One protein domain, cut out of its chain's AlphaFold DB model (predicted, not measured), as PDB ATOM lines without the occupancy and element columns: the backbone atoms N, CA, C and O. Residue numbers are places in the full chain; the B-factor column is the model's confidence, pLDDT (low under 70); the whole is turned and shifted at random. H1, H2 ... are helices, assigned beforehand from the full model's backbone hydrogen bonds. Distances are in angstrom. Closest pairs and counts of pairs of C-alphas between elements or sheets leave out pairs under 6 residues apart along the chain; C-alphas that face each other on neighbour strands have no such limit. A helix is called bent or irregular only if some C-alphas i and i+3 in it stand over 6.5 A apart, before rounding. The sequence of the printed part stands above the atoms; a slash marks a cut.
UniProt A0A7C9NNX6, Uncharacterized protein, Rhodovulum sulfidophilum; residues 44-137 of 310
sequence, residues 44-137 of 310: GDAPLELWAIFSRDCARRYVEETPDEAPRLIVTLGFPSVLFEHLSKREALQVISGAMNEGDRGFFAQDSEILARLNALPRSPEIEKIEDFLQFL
ATOM      1  N   GLY A  44       8.070  70.982  57.641       68.19
ATOM      2  CA  GLY A  44       8.998  70.180  58.451       68.19
ATOM      3  C   GLY A  44       8.345  69.280  59.513       68.19
ATOM      4  O   GLY A  44       9.052  68.520  60.166       68.19
ATOM      5  N   ASP A  45       7.026  69.360  59.706       80.25
ATOM      6  CA  ASP A  45       6.229  68.473  60.561       80.25
ATOM      7  C   ASP A  45       5.569  67.305  59.802       80.25
ATOM      8  O   ASP A  45       4.843  66.521  60.416       80.25
ATOM      9  N   ALA A  46       5.817  67.155  58.495       86.38
ATOM     10  CA  ALA A  46       5.378  65.986  57.742       86.38
ATOM     11  C   ALA A  46       5.980  64.689  58.328       86.38
ATOM     12  O   ALA A  46       7.174  64.649  58.651       86.38
ATOM     13  N   PRO A  47       5.179  63.618  58.478       91.31
ATOM     14  CA  PRO A  47       5.626  62.379  59.107       91.31
ATOM     15  C   PRO A  47       6.632  61.633  58.226       91.31
ATOM     16  O   PRO A  47       6.527  61.661  57.000       91.31
ATOM     17  N   LEU A  48       7.566  60.898  58.846       90.38
ATOM     18  CA  LEU A  48       8.559  60.075  58.135       90.38
ATOM     19  C   LEU A  48       7.907  59.111  57.133       90.38
ATOM     20  O   LEU A  48       8.437  58.927  56.045       90.38
ATOM     21  N   GLU A  49       6.738  58.567  57.472       92.44
ATOM     22  CA  GLU A  49       5.925  57.719  56.592       92.44
ATOM     23  C   GLU A  49       5.608  58.390  55.243       92.44
ATOM     24  O   GLU A  49       5.712  57.750  54.200       92.44
ATOM     25  N   LEU A  50       5.280  59.689  55.237       92.31
ATOM     26  CA  LEU A  50       5.014  60.436  54.004       92.31
ATOM     27  C   LEU A  50       6.310  60.692  53.228       92.31
ATOM     28  O   LEU A  50       6.350  60.517  52.017       92.31
ATOM     29  N   TRP A  51       7.393  61.051  53.917       91.06
ATOM     30  CA  TRP A  51       8.703  61.243  53.286       91.06
ATOM     31  C   TRP A  51       9.243  59.961  52.644       91.06
ATOM     32  O   TRP A  51       9.814  59.996  51.554       91.06
ATOM     33  N   ALA A  52       9.025  58.821  53.297       92.62
ATOM     34  CA  ALA A  52       9.419  57.502  52.827       92.62
ATOM     35  C   ALA A  52       8.737  57.100  51.514       92.62
ATOM     36  O   ALA A  52       9.282  56.284  50.784       92.62
ATOM     37  N   ILE A  53       7.587  57.687  51.169       93.31
ATOM     38  CA  ILE A  53       6.928  57.463  49.873       93.31
ATOM     39  C   ILE A  53       7.727  58.094  48.730       93.31
ATOM     40  O   ILE A  53       7.748  57.549  47.630       93.31
ATOM     41  N   PHE A  54       8.420  59.204  48.961       89.94
ATOM     42  CA  PHE A  54       9.051  59.983  47.892       89.94
ATOM     43  C   PHE A  54      10.578  59.897  47.877       89.94
ATOM     44  O   PHE A  54      11.197  60.289  46.895       89.94
ATOM     45  N   SER A  55      11.200  59.389  48.943       88.81
ATOM     46  CA  SER A  55      12.656  59.368  49.080       88.81
ATOM     47  C   SER A  55      13.167  58.022  49.568       88.81
ATOM     48  O   SER A  55      12.735  57.514  50.606       88.81
ATOM     49  N   ARG A  56      14.159  57.485  48.851       90.06
ATOM     50  CA  ARG A  56      14.836  56.230  49.197       90.06
ATOM     51  C   ARG A  56      15.504  56.299  50.570       90.06
ATOM     52  O   ARG A  56      15.401  55.358  51.347       90.06
ATOM     53  N   ASP A  57      16.165  57.409  50.890       89.06
ATOM     54  CA  ASP A  57      16.854  57.574  52.177       89.06
ATOM     55  C   ASP A  57      15.860  57.636  53.342       89.06
ATOM     56  O   ASP A  57      16.096  57.064  54.409       89.06
ATOM     57  N   CYS A  58      14.710  58.276  53.124       90.69
ATOM     58  CA  CYS A  58      13.614  58.281  54.086       90.69
ATOM     59  C   CYS A  58      12.964  56.898  54.213       90.69
ATOM     60  O   CYS A  58      12.658  56.484  55.326       90.69
ATOM     61  N   ALA A  59      12.814  56.160  53.108       91.88
ATOM     62  CA  ALA A  59      12.332  54.784  53.119       91.88
ATOM     63  C   ALA A  59      13.272  53.862  53.901       91.88
ATOM     64  O   ALA A  59      12.806  53.122  54.762       91.88
ATOM     65  N   ARG A  60      14.588  53.961  53.673       91.81
ATOM     66  CA  ARG A  60      15.601  53.216  54.433       91.81
ATOM     67  C   ARG A  60      15.483  53.491  55.933       91.81
ATOM     68  O   ARG A  60      15.372  52.561  56.721       91.81
ATOM     69  N   ARG A  61      15.415  54.766  56.327       91.38
ATOM     70  CA  ARG A  61      15.218  55.135  57.735       91.38
ATOM     71  C   ARG A  61      13.891  54.606  58.296       91.38
ATOM     72  O   ARG A  61      13.845  54.133  59.424       91.38
ATOM     73  N   TYR A  62      12.810  54.685  57.527       91.12
ATOM     74  CA  TYR A  62      11.493  54.224  57.968       91.12
ATOM     75  C   TYR A  62      11.468  52.716  58.246       91.12
ATOM     76  O   TYR A  62      10.880  52.275  59.236       91.12
ATOM     77  N   VAL A  63      12.159  51.920  57.426       91.69
ATOM     78  CA  VAL A  63      12.251  50.471  57.648       91.69
ATOM     79  C   VAL A  63      13.194  50.087  58.788       91.69
ATOM     80  O   VAL A  63      12.966  49.071  59.437       91.69
ATOM     81  N   GLU A  64      14.198  50.911  59.103       90.38
ATOM     82  CA  GLU A  64      15.018  50.742  60.314       90.38
ATOM     83  C   GLU A  64      14.187  50.898  61.600       90.38
ATOM     84  O   GLU A  64      14.452  50.216  62.592       90.38
ATOM     85  N   GLU A  65      13.152  51.746  61.583       89.50
ATOM     86  CA  GLU A  65      12.212  51.915  62.701       89.50
ATOM     87  C   GLU A  65      11.186  50.760  62.798       89.50
ATOM     88  O   GLU A  65      10.518  50.611  63.823       89.50
ATOM     89  N   THR A  66      11.084  49.905  61.767       86.44
ATOM     90  CA  THR A  66      10.103  48.805  61.645       86.44
ATOM     91  C   THR A  66      10.719  47.509  61.068       86.44
ATOM     92  O   THR A  66      10.263  46.981  60.048       86.44
ATOM     93  N   PRO A  67      11.751  46.928  61.714       85.06
ATOM     94  CA  PRO A  67      12.597  45.888  61.116       85.06
ATOM     95  C   PRO A  67      11.851  44.602  60.724       85.06
ATOM     96  O   PRO A  67      12.202  43.977  59.724       85.06
ATOM     97  N   ASP A  68      10.806  44.226  61.466       88.38
ATOM     98  CA  ASP A  68      10.010  43.021  61.192       88.38
ATOM     99  C   ASP A  68       9.177  43.137  59.900       88.38
ATOM    100  O   ASP A  68       8.806  42.130  59.297       88.38
ATOM    101  N   GLU A  69       8.905  44.362  59.443       89.44
ATOM    102  CA  GLU A  69       8.139  44.640  58.226       89.44
ATOM    103  C   GLU A  69       9.015  45.120  57.063       89.44
ATOM    104  O   GLU A  69       8.508  45.326  55.957       89.44
ATOM    105  N   ALA A  70      10.326  45.263  57.284       90.94
ATOM    106  CA  ALA A  70      11.231  45.947  56.369       90.94
ATOM    107  C   ALA A  70      11.154  45.432  54.918       90.94
ATOM    108  O   ALA A  70      10.898  46.250  54.032       90.94
ATOM    109  N   PRO A  71      11.254  44.117  54.613       90.75
ATOM    110  CA  PRO A  71      11.150  43.650  53.227       90.75
ATOM    111  C   PRO A  71       9.812  44.002  52.569       90.75
ATOM    112  O   PRO A  71       9.779  44.414  51.411       90.75
ATOM    113  N   ARG A  72       8.705  43.881  53.313       92.94
ATOM    114  CA  ARG A  72       7.359  44.203  52.822       92.94
ATOM    115  C   ARG A  72       7.229  45.696  52.534       92.94
ATOM    116  O   ARG A  72       6.698  46.066  51.489       92.94
ATOM    117  N   LEU A  73       7.719  46.541  53.439       93.69
ATOM    118  CA  LEU A  73       7.691  47.994  53.285       93.69
ATOM    119  C   LEU A  73       8.576  48.459  52.127       93.69
ATOM    120  O   LEU A  73       8.130  49.288  51.345       93.69
ATOM    121  N   ILE A  74       9.766  47.883  51.938       94.44
ATOM    122  CA  ILE A  74      10.638  48.211  50.798       94.44
ATOM    123  C   ILE A  74       9.954  47.879  49.470       94.44
ATOM    124  O   ILE A  74       9.973  48.693  48.544       94.44
ATOM    125  N   VAL A  75       9.321  46.701  49.380       93.69
ATOM    126  CA  VAL A  75       8.540  46.322  48.194       93.69
ATOM    127  C   VAL A  75       7.371  47.279  47.988       93.69
ATOM    128  O   VAL A  75       7.093  47.683  46.862       93.69
ATOM    129  N   THR A  76       6.713  47.674  49.077       93.75
ATOM    130  CA  THR A  76       5.567  48.580  49.027       93.75
ATOM    131  C   THR A  76       5.943  49.969  48.528       93.75
ATOM    132  O   THR A  76       5.263  50.543  47.682       93.75
ATOM    133  N   LEU A  77       7.043  50.501  49.052       93.31
ATOM    134  CA  LEU A  77       7.540  51.827  48.728       93.31
ATOM    135  C   LEU A  77       8.275  51.857  47.383       93.31
ATOM    136  O   LEU A  77       8.535  52.937  46.876       93.31
ATOM    137  N   GLY A  78       8.614  50.723  46.768       92.38
ATOM    138  CA  GLY A  78       9.281  50.712  45.461       92.38
ATOM    139  C   GLY A  78      10.709  51.263  45.498       92.38
ATOM    140  O   GLY A  78      11.056  52.124  44.695       92.38
ATOM    141  N   PHE A  79      11.518  50.782  46.449       93.44
ATOM    142  CA  PHE A  79      12.960  51.073  46.534       93.44
ATOM    143  C   PHE A  79      13.798  49.779  46.585       93.44
ATOM    144  O   PHE A  79      14.433  49.484  47.603       93.44
ATOM    145  N   PRO A  80      13.771  48.950  45.523       94.44
ATOM    146  CA  PRO A  80      14.382  47.618  45.507       94.44
ATOM    147  C   PRO A  80      15.872  47.545  45.874       94.44
ATOM    148  O   PRO A  80      16.329  46.497  46.327       94.44
ATOM    149  N   SER A  81      16.649  48.612  45.715       94.25
ATOM    150  CA  SER A  81      18.062  48.691  46.099       94.25
ATOM    151  C   SER A  81      18.262  48.472  47.599       94.25
ATOM    152  O   SER A  81      19.251  47.853  47.998       94.25
ATOM    153  N   VAL A  82      17.285  48.879  48.417       94.38
ATOM    154  CA  VAL A  82      17.284  48.695  49.875       94.38
ATOM    155  C   VAL A  82      17.053  47.224  50.251       94.38
ATOM    156  O   VAL A  82      17.509  46.780  51.301       94.38
ATOM    157  N   LEU A  83      16.449  46.398  49.380       94.62
ATOM    158  CA  LEU A  83      16.249  44.963  49.659       94.62
ATOM    159  C   LEU A  83      17.570  44.236  49.924       94.62
ATOM    160  O   LEU A  83      17.599  43.301  50.718       94.62
ATOM    161  N   PHE A  84      18.666  44.668  49.298       93.81
ATOM    162  CA  PHE A  84      19.987  44.063  49.488       93.81
ATOM    163  C   PHE A  84      20.581  44.296  50.883       93.81
ATOM    164  O   PHE A  84      21.567  43.646  51.232       93.81
ATOM    165  N   GLU A  85      20.004  45.207  51.667       92.38
ATOM    166  CA  GLU A  85      20.407  45.489  53.048       92.38
ATOM    167  C   GLU A  85      19.663  44.586  54.049       92.38
ATOM    168  O   GLU A  85      20.170  44.326  55.138       92.38
ATOM    169  N   HIS A  86      18.506  44.036  53.653       91.81
ATOM    170  CA  HIS A  86      17.616  43.260  54.531       91.81
ATOM    171  C   HIS A  86      17.408  41.801  54.105       91.81
ATOM    172  O   HIS A  86      16.998  40.976  54.920       91.81
ATOM    173  N   LEU A  87      17.676  41.463  52.844       93.25
ATOM    174  CA  LEU A  87      17.507  40.127  52.280       93.25
ATOM    175  C   LEU A  87      18.836  39.571  51.777       93.25
ATOM    176  O   LEU A  87      19.788  40.303  51.488       93.25
ATOM    177  N   SER A  88      18.901  38.250  51.592       94.94
ATOM    178  CA  SER A  88      20.016  37.682  50.841       94.94
ATOM    179  C   SER A  88      19.986  38.173  49.389       94.94
ATOM    180  O   SER A  88      18.924  38.413  48.813       94.94
ATOM    181  N   LYS A  89      21.159  38.239  48.746       94.44
ATOM    182  CA  LYS A  89      21.284  38.626  47.326       94.44
ATOM    183  C   LYS A  89      20.329  37.851  46.414       94.44
ATOM    184  O   LYS A  89      19.767  38.419  45.489       94.44
ATOM    185  N   ARG A  90      20.149  36.554  46.685       95.19
ATOM    186  CA  ARG A  90      19.257  35.678  45.917       95.19
ATOM    187  C   ARG A  90      17.794  36.086  46.079       95.19
ATOM    188  O   ARG A  90      17.076  36.123  45.093       95.19
ATOM    189  N   GLU A  91      17.354  36.365  47.300       96.06
ATOM    190  CA  GLU A  91      15.967  36.756  47.579       96.06
ATOM    191  C   GLU A  91      15.653  38.141  47.013       96.06
ATOM    192  O   GLU A  91      14.624  38.309  46.366       96.06
ATOM    193  N   ALA A  92      16.567  39.104  47.166       95.88
ATOM    194  CA  ALA A  92      16.422  40.425  46.558       95.88
ATOM    195  C   ALA A  92      16.303  40.331  45.026       95.88
ATOM    196  O   ALA A  92      15.377  40.895  44.444       95.88
ATOM    197  N   LEU A  93      17.178  39.550  44.375       96.38
ATOM    198  CA  LEU A  93      17.101  39.312  42.929       96.38
ATOM    199  C   LEU A  93      15.794  38.628  42.516       96.38
ATOM    200  O   LEU A  93      15.232  39.002  41.496       96.38
ATOM    201  N   GLN A  94      15.270  37.687  43.307       96.12
ATOM    202  CA  GLN A  94      13.980  37.046  43.020       96.12
ATOM    203  C   GLN A  94      12.821  38.048  43.014       96.12
ATOM    204  O   GLN A  94      11.981  37.993  42.119       96.12
ATOM    205  N   VAL A  95      12.792  38.978  43.972       95.50
ATOM    206  CA  VAL A  95      11.773  40.039  44.029       95.50
ATOM    207  C   VAL A  95      11.895  40.977  42.826       95.50
ATOM    208  O   VAL A  95      10.910  41.228  42.135       95.50
ATOM    209  N   ILE A  96      13.113  41.440  42.528       96.25
ATOM    210  CA  ILE A  96      13.402  42.328  41.390       96.25
ATOM    211  C   ILE A  96      13.030  41.661  40.058       96.25
ATOM    212  O   ILE A  96      12.366  42.258  39.214       96.25
ATOM    213  N   SER A  97      13.425  40.403  39.875       95.69
ATOM    214  CA  SER A  97      13.118  39.601  38.689       95.69
ATOM    215  C   SER A  97      11.609  39.377  38.549       95.69
ATOM    216  O   SER A  97      11.075  39.471  37.446       95.69
ATOM    217  N   GLY A  98      10.896  39.163  39.661       94.56
ATOM    218  CA  GLY A  98       9.432  39.109  39.698       94.56
ATOM    219  C   GLY A  98       8.788  40.383  39.150       94.56
ATOM    220  O   GLY A  98       8.059  40.316  38.162       94.56
ATOM    221  N   ALA A  99       9.142  41.545  39.706       93.00
ATOM    222  CA  ALA A  99       8.628  42.841  39.254       93.00
ATOM    223  C   ALA A  99       8.952  43.133  37.773       93.00
ATOM    224  O   ALA A  99       8.082  43.567  37.014       93.00
ATOM    225  N   MET A 100      10.171  42.816  37.318       93.50
ATOM    226  CA  MET A 100      10.547  42.909  35.901       93.50
ATOM    227  C   MET A 100       9.660  42.014  35.020       93.50
ATOM    228  O   MET A 100       9.182  42.444  33.969       93.50
ATOM    229  N   ASN A 101       9.411  40.772  35.441       92.19
ATOM    230  CA  ASN A 101       8.563  39.841  34.699       92.19
ATOM    231  C   ASN A 101       7.090  40.289  34.671       92.19
ATOM    232  O   ASN A 101       6.377  39.966  33.721       92.19
ATOM    233  N   GLU A 102       6.628  41.080  35.633       91.75
ATOM    234  CA  GLU A 102       5.307  41.726  35.590       91.75
ATOM    235  C   GLU A 102       5.279  43.012  34.738       91.75
ATOM    236  O   GLU A 102       4.215  43.599  34.509       91.75
ATOM    237  N   GLY A 103       6.442  43.468  34.263       90.81
ATOM    238  CA  GLY A 103       6.587  44.743  33.569       90.81
ATOM    239  C   GLY A 103       6.366  45.952  34.481       90.81
ATOM    240  O   GLY A 103       6.014  47.021  33.981       90.81
ATOM    241  N   ASP A 104       6.533  45.802  35.799       90.38
ATOM    242  CA  ASP A 104       6.299  46.855  36.790       90.38
ATOM    243  C   ASP A 104       7.436  47.885  36.782       90.38
ATOM    244  O   ASP A 104       8.401  47.800  37.537       90.38
ATOM    245  N   ARG A 105       7.345  48.857  35.868       88.75
ATOM    246  CA  ARG A 105       8.324  49.949  35.759       88.75
ATOM    247  C   ARG A 105       8.153  50.943  36.905       88.75
ATOM    248  O   ARG A 105       9.148  51.487  37.376       88.75
ATOM    249  N   GLY A 106       6.923  51.128  37.386       86.81
ATOM    250  CA  GLY A 106       6.604  51.957  38.546       86.81
ATOM    251  C   GLY A 106       7.375  51.557  39.806       86.81
ATOM    252  O   GLY A 106       7.888  52.432  40.502       86.81
ATOM    253  N   PHE A 107       7.546  50.252  40.045       89.56
ATOM    254  CA  PHE A 107       8.339  49.718  41.158       89.56
ATOM    255  C   PHE A 107       9.804  50.188  41.164       89.56
ATOM    256  O   PHE A 107      10.393  50.339  42.232       89.56
ATOM    257  N   PHE A 108      10.391  50.436  39.990       89.31
ATOM    258  CA  PHE A 108      11.791  50.847  39.859       89.31
ATOM    259  C   PHE A 108      11.980  52.352  39.643       89.31
ATOM    260  O   PHE A 108      13.082  52.856  39.840       89.31
ATOM    261  N   ALA A 109      10.934  53.071  39.226       86.69
ATOM    262  CA  ALA A 109      11.032  54.436  38.702       86.69
ATOM    263  C   ALA A 109      11.666  55.452  39.673       86.69
ATOM    264  O   ALA A 109      12.241  56.442  39.232       86.69
ATOM    265  N   GLN A 110      11.564  55.219  40.986       85.00
ATOM    266  CA  GLN A 110      12.080  56.130  42.017       85.00
ATOM    267  C   GLN A 110      13.433  55.699  42.597       85.00
ATOM    268  O   GLN A 110      14.004  56.402  43.430       85.00
ATOM    269  N   ASP A 111      13.967  54.554  42.179       89.88
ATOM    270  CA  ASP A 111      15.176  53.991  42.761       89.88
ATOM    271  C   ASP A 111      16.386  54.169  41.844       89.88
ATOM    272  O   ASP A 111      16.757  53.287  41.073       89.88
ATOM    273  N   SER A 112      17.044  55.318  41.955       86.44
ATOM    274  CA  SER A 112      18.232  55.638  41.157       86.44
ATOM    275  C   SER A 112      19.456  54.764  41.471       86.44
ATOM    276  O   SER A 112      20.391  54.712  40.671       86.44
ATOM    277  N   GLU A 113      19.474  54.048  42.602       90.50
ATOM    278  CA  GLU A 113      20.624  53.236  43.022       90.50
ATOM    279  C   GLU A 113      20.562  51.782  42.560       90.50
ATOM    280  O   GLU A 113      21.578  51.082  42.618       90.50
ATOM    281  N   ILE A 114      19.414  51.309  42.071       92.62
ATOM    282  CA  ILE A 114      19.240  49.898  41.718       92.62
ATOM    283  C   ILE A 114      20.277  49.417  40.695       92.62
ATOM    284  O   ILE A 114      20.883  48.360  40.880       92.62
ATOM    285  N   LEU A 115      20.579  50.224  39.671       91.31
ATOM    286  CA  LEU A 115      21.607  49.902  38.677       91.31
ATOM    287  C   LEU A 115      22.999  49.804  39.308       91.31
ATOM    288  O   LEU A 115      23.756  48.886  38.996       91.31
ATOM    289  N   ALA A 116      23.356  50.717  40.214       91.50
ATOM    290  CA  ALA A 116      24.642  50.669  40.907       91.50
ATOM    291  C   ALA A 116      24.760  49.408  41.780       91.50
ATOM    292  O   ALA A 116      25.807  48.757  41.791       91.50
ATOM    293  N   ARG A 117      23.672  49.015  42.458       93.06
ATOM    294  CA  ARG A 117      23.625  47.782  43.257       93.06
ATOM    295  C   ARG A 117      23.781  46.532  42.400       93.06
ATOM    296  O   ARG A 117      24.574  45.665  42.762       93.06
ATOM    297  N   LEU A 118      23.092  46.450  41.263       93.69
ATOM    298  CA  LEU A 118      23.202  45.319  40.335       93.69
ATOM    299  C   LEU A 118      24.610  45.198  39.740       93.69
ATOM    300  O   LEU A 118      25.177  44.107  39.734       93.69
ATOM    301  N   ASN A 119      25.221  46.323  39.357       92.81
ATOM    302  CA  ASN A 119      26.585  46.365  38.825       92.81
ATOM    303  C   ASN A 119      27.652  45.863  39.818       92.81
ATOM    304  O   ASN A 119      28.725  45.427  39.398       92.81
ATOM    305  N   ALA A 120      27.374  45.917  41.123       93.31
ATOM    306  CA  ALA A 120      28.261  45.409  42.169       93.31
ATOM    307  C   ALA A 120      28.130  43.887  42.404       93.31
ATOM    308  O   ALA A 120      28.906  43.305  43.170       93.31
ATOM    309  N   LEU A 121      27.149  43.225  41.784       93.50
ATOM    310  CA  LEU A 121      26.947  41.783  41.889       93.50
ATOM    311  C   LEU A 121      27.777  41.019  40.840       93.50
ATOM    312  O   LEU A 121      28.126  41.562  39.791       93.50
ATOM    313  N   PRO A 122      28.098  39.732  41.084       93.81
ATOM    314  CA  PRO A 122      28.684  38.879  40.056       93.81
ATOM    315  C   PRO A 122      27.777  38.815  38.825       93.81
ATOM    316  O   PRO A 122      26.583  38.553  38.960       93.81
ATOM    317  N   ARG A 123      28.347  39.019  37.633       94.25
ATOM    318  CA  ARG A 123      27.593  39.008  36.372       94.25
ATOM    319  C   ARG A 123      26.858  37.684  36.172       94.25
ATOM    320  O   ARG A 123      27.410  36.609  36.408       94.25
ATOM    321  N   SER A 124      25.611  37.782  35.725       94.06
ATOM    322  CA  SER A 124      24.770  36.647  35.357       94.06
ATOM    323  C   SER A 124      23.762  37.068  34.283       94.06
ATOM    324  O   SER A 124      23.412  38.248  34.227       94.06
ATOM    325  N   PRO A 125      23.228  36.120  33.490       93.38
ATOM    326  CA  PRO A 125      22.210  36.432  32.485       93.38
ATOM    327  C   PRO A 125      20.938  37.070  33.064       93.38
ATOM    328  O   PRO A 125      20.246  37.804  32.371       93.38
ATOM    329  N   GLU A 126      20.599  36.777  34.323       93.19
ATOM    330  CA  GLU A 126      19.458  37.402  35.002       93.19
ATOM    331  C   GLU A 126      19.723  38.884  35.288       93.19
ATOM    332  O   GLU A 126      18.876  39.721  34.993       93.19
ATOM    333  N   ILE A 127      20.915  39.214  35.795       94.62
ATOM    334  CA  ILE A 127      21.309  40.603  36.067       94.62
ATOM    335  C   ILE A 127      21.345  41.415  34.772       94.62
ATOM    336  O   ILE A 127      20.793  42.507  34.746       94.62
ATOM    337  N   GLU A 128      21.918  40.869  33.698       92.94
ATOM    338  CA  GLU A 128      21.962  41.540  32.390       92.94
ATOM    339  C   GLU A 128      20.551  41.851  31.865       92.94
ATOM    340  O   GLU A 128      20.286  42.955  31.399       92.94
ATOM    341  N   LYS A 129      19.605  40.912  32.017       93.12
ATOM    342  CA  LYS A 129      18.202  41.136  31.637       93.12
ATOM    343  C   LYS A 129      17.530  42.229  32.459       93.12
ATOM    344  O   LYS A 129      16.792  43.032  31.890       93.12
ATOM    345  N   ILE A 130      17.766  42.239  33.772       94.31
ATOM    346  CA  ILE A 130      17.237  43.272  34.666       94.31
ATOM    347  C   ILE A 130      17.824  44.629  34.271       94.31
ATOM    348  O   ILE A 130      17.077  45.581  34.096       94.31
ATOM    349  N   GLU A 131      19.136  44.723  34.067       92.50
ATOM    350  CA  GLU A 131      19.793  45.962  33.637       92.50
ATOM    351  C   GLU A 131      19.239  46.482  32.305       92.50
ATOM    352  O   GLU A 131      18.946  47.671  32.200       92.50
ATOM    353  N   ASP A 132      19.031  45.605  31.320       90.81
ATOM    354  CA  ASP A 132      18.399  45.961  30.047       90.81
ATOM    355  C   ASP A 132      16.975  46.502  30.230       90.81
ATOM    356  O   ASP A 132      16.596  47.467  29.572       90.81
ATOM    357  N   PHE A 133      16.182  45.917  31.131       91.69
ATOM    358  CA  PHE A 133      14.840  46.415  31.442       91.69
ATOM    359  C   PHE A 133      14.885  47.794  32.115       91.69
ATOM    360  O   PHE A 133      14.130  48.696  31.749       91.69
ATOM    361  N   LEU A 134      15.796  47.973  33.076       89.94
ATOM    362  CA  LEU A 134      15.944  49.207  33.851       89.94
ATOM    363  C   LEU A 134      16.469  50.388  33.016       89.94
ATOM    364  O   LEU A 134      16.211  51.540  33.359       89.94
ATOM    365  N   GLN A 135      17.169  50.131  31.907       87.06
ATOM    366  CA  GLN A 135      17.581  51.180  30.960       87.06
ATOM    367  C   GLN A 135      16.396  51.927  30.333       87.06
ATOM    368  O   GLN A 135      16.588  53.005  29.776       87.06
ATOM    369  N   PHE A 136      15.188  51.368  30.411       84.56
ATOM    370  CA  PHE A 136      13.995  51.926  29.790       84.56
ATOM    371  C   PHE A 136      12.935  52.397  30.800       84.56
ATOM    372  O   PHE A 136      11.739  52.381  30.500       84.56
ATOM    373  N   LEU A 137      13.342  52.783  32.012       82.50
ATOM    374  CA  LEU A 137      12.426  53.343  33.009       82.50
ATOM    375  C   LEU A 137      12.113  54.824  32.737       82.50
ATOM    376  O   LEU A 137      13.034  55.596  32.465       82.50
TER     377      LEU A 137
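AT A GLANCE: This is residues 44 to 137 of the 310 residues of an uncharacterized protein of Rhodovulum sulfidophilum (UniProt A0A7C9NNX6). What shape do the helices make? H1 to H5 fold back and forth as a zigzag of short helices, and at the end away from H1 the H6-H7 hairpin packs on H4 and H5, H6 only just on H4. What is it built of? The printed part has 94 residues with seven named helices, H1 to H7 in chain order, and no named strand; the class is all helix. How large is it? It is compact by its radius of gyration of the C-alphas, 13.2 A, with an elongated outline of 45 by 25 by 22 A.

HOW THE PARTS SIT: How do the first helices stand? H1, residues 48 to 54, and H2, residues 56 to 64, form a helical hairpin at a steep tilt of 37 degrees, only just past shallow; their closest C-alphas, of Ala 52 and Ala 59, are 4.0 A apart. H2 and H3, residues 67 to 77, form the next at a shallow tilt of 27 degrees, the closest C-alphas being those of Val 63 and Ala 70, 4.8 A apart. What does the hub touch? H4, residues 80 to 86, forms helical hairpins with H3, at a shallow tilt of 8 degrees with the closest C-alphas, of Pro 71 and Leu 83, 6.4 A apart, and with H5, residues 89 to 101, at 23 degrees with those of Leu 83 and Ala 92 5.5 A apart. H4 and H6, residues 114 to 119, only just touch, with 3 pairs of C-alphas within 8 A, the closest those of Ser 81 and Ile 114, 4.7 A. Where is H7? H7, residues 125 to 134, forms a helical hairpin with H6, the closest C-alphas, of Leu 118 and Ile 127, being 6.6 A apart. It touches residues 96 to 100 of H5 alone, at a steep tilt of 52 degrees, closest at the C-alphas of Met 100 and Ile 130, 6.8 A; H5 and H6 are apart. What do the backbones show? Every O i to N i+4 pair is within hydrogen-bond range in H2, H5, H6 and H7. H1 has 1 of 3, with 3 of 4 O i to N i+3 pairs; H3 has 5 of 7; H4 has 0 of 3, with 4 of 4 O i to N i+3 pairs.

IN THESE COORDINATES: Where do the helices begin and end? H1 begins at C-alpha 48, (8.559, 60.075, 58.135), and H7 ends at C-alpha 134, (15.944, 49.207, 33.851). Which are longer? H5 measures 18.0 A from first to last C-alpha, H3 14.6 A and H7 14.3 A. Is any irregular? H3 is, with C-alphas 68 and 71 8.1 A apart.

THE WHOLE: How far does it reach? The two C-alphas farthest apart, of Asp 45 and Pro 125, are 45.5 A apart. Is the run unbroken? The printed part has no cut; the link from H5 to H6, residues 102 to 113, is long and the others are tight. Where is confidence low? Residue 44 alone is under pLDDT 70; the mean of the printed part is 91.4.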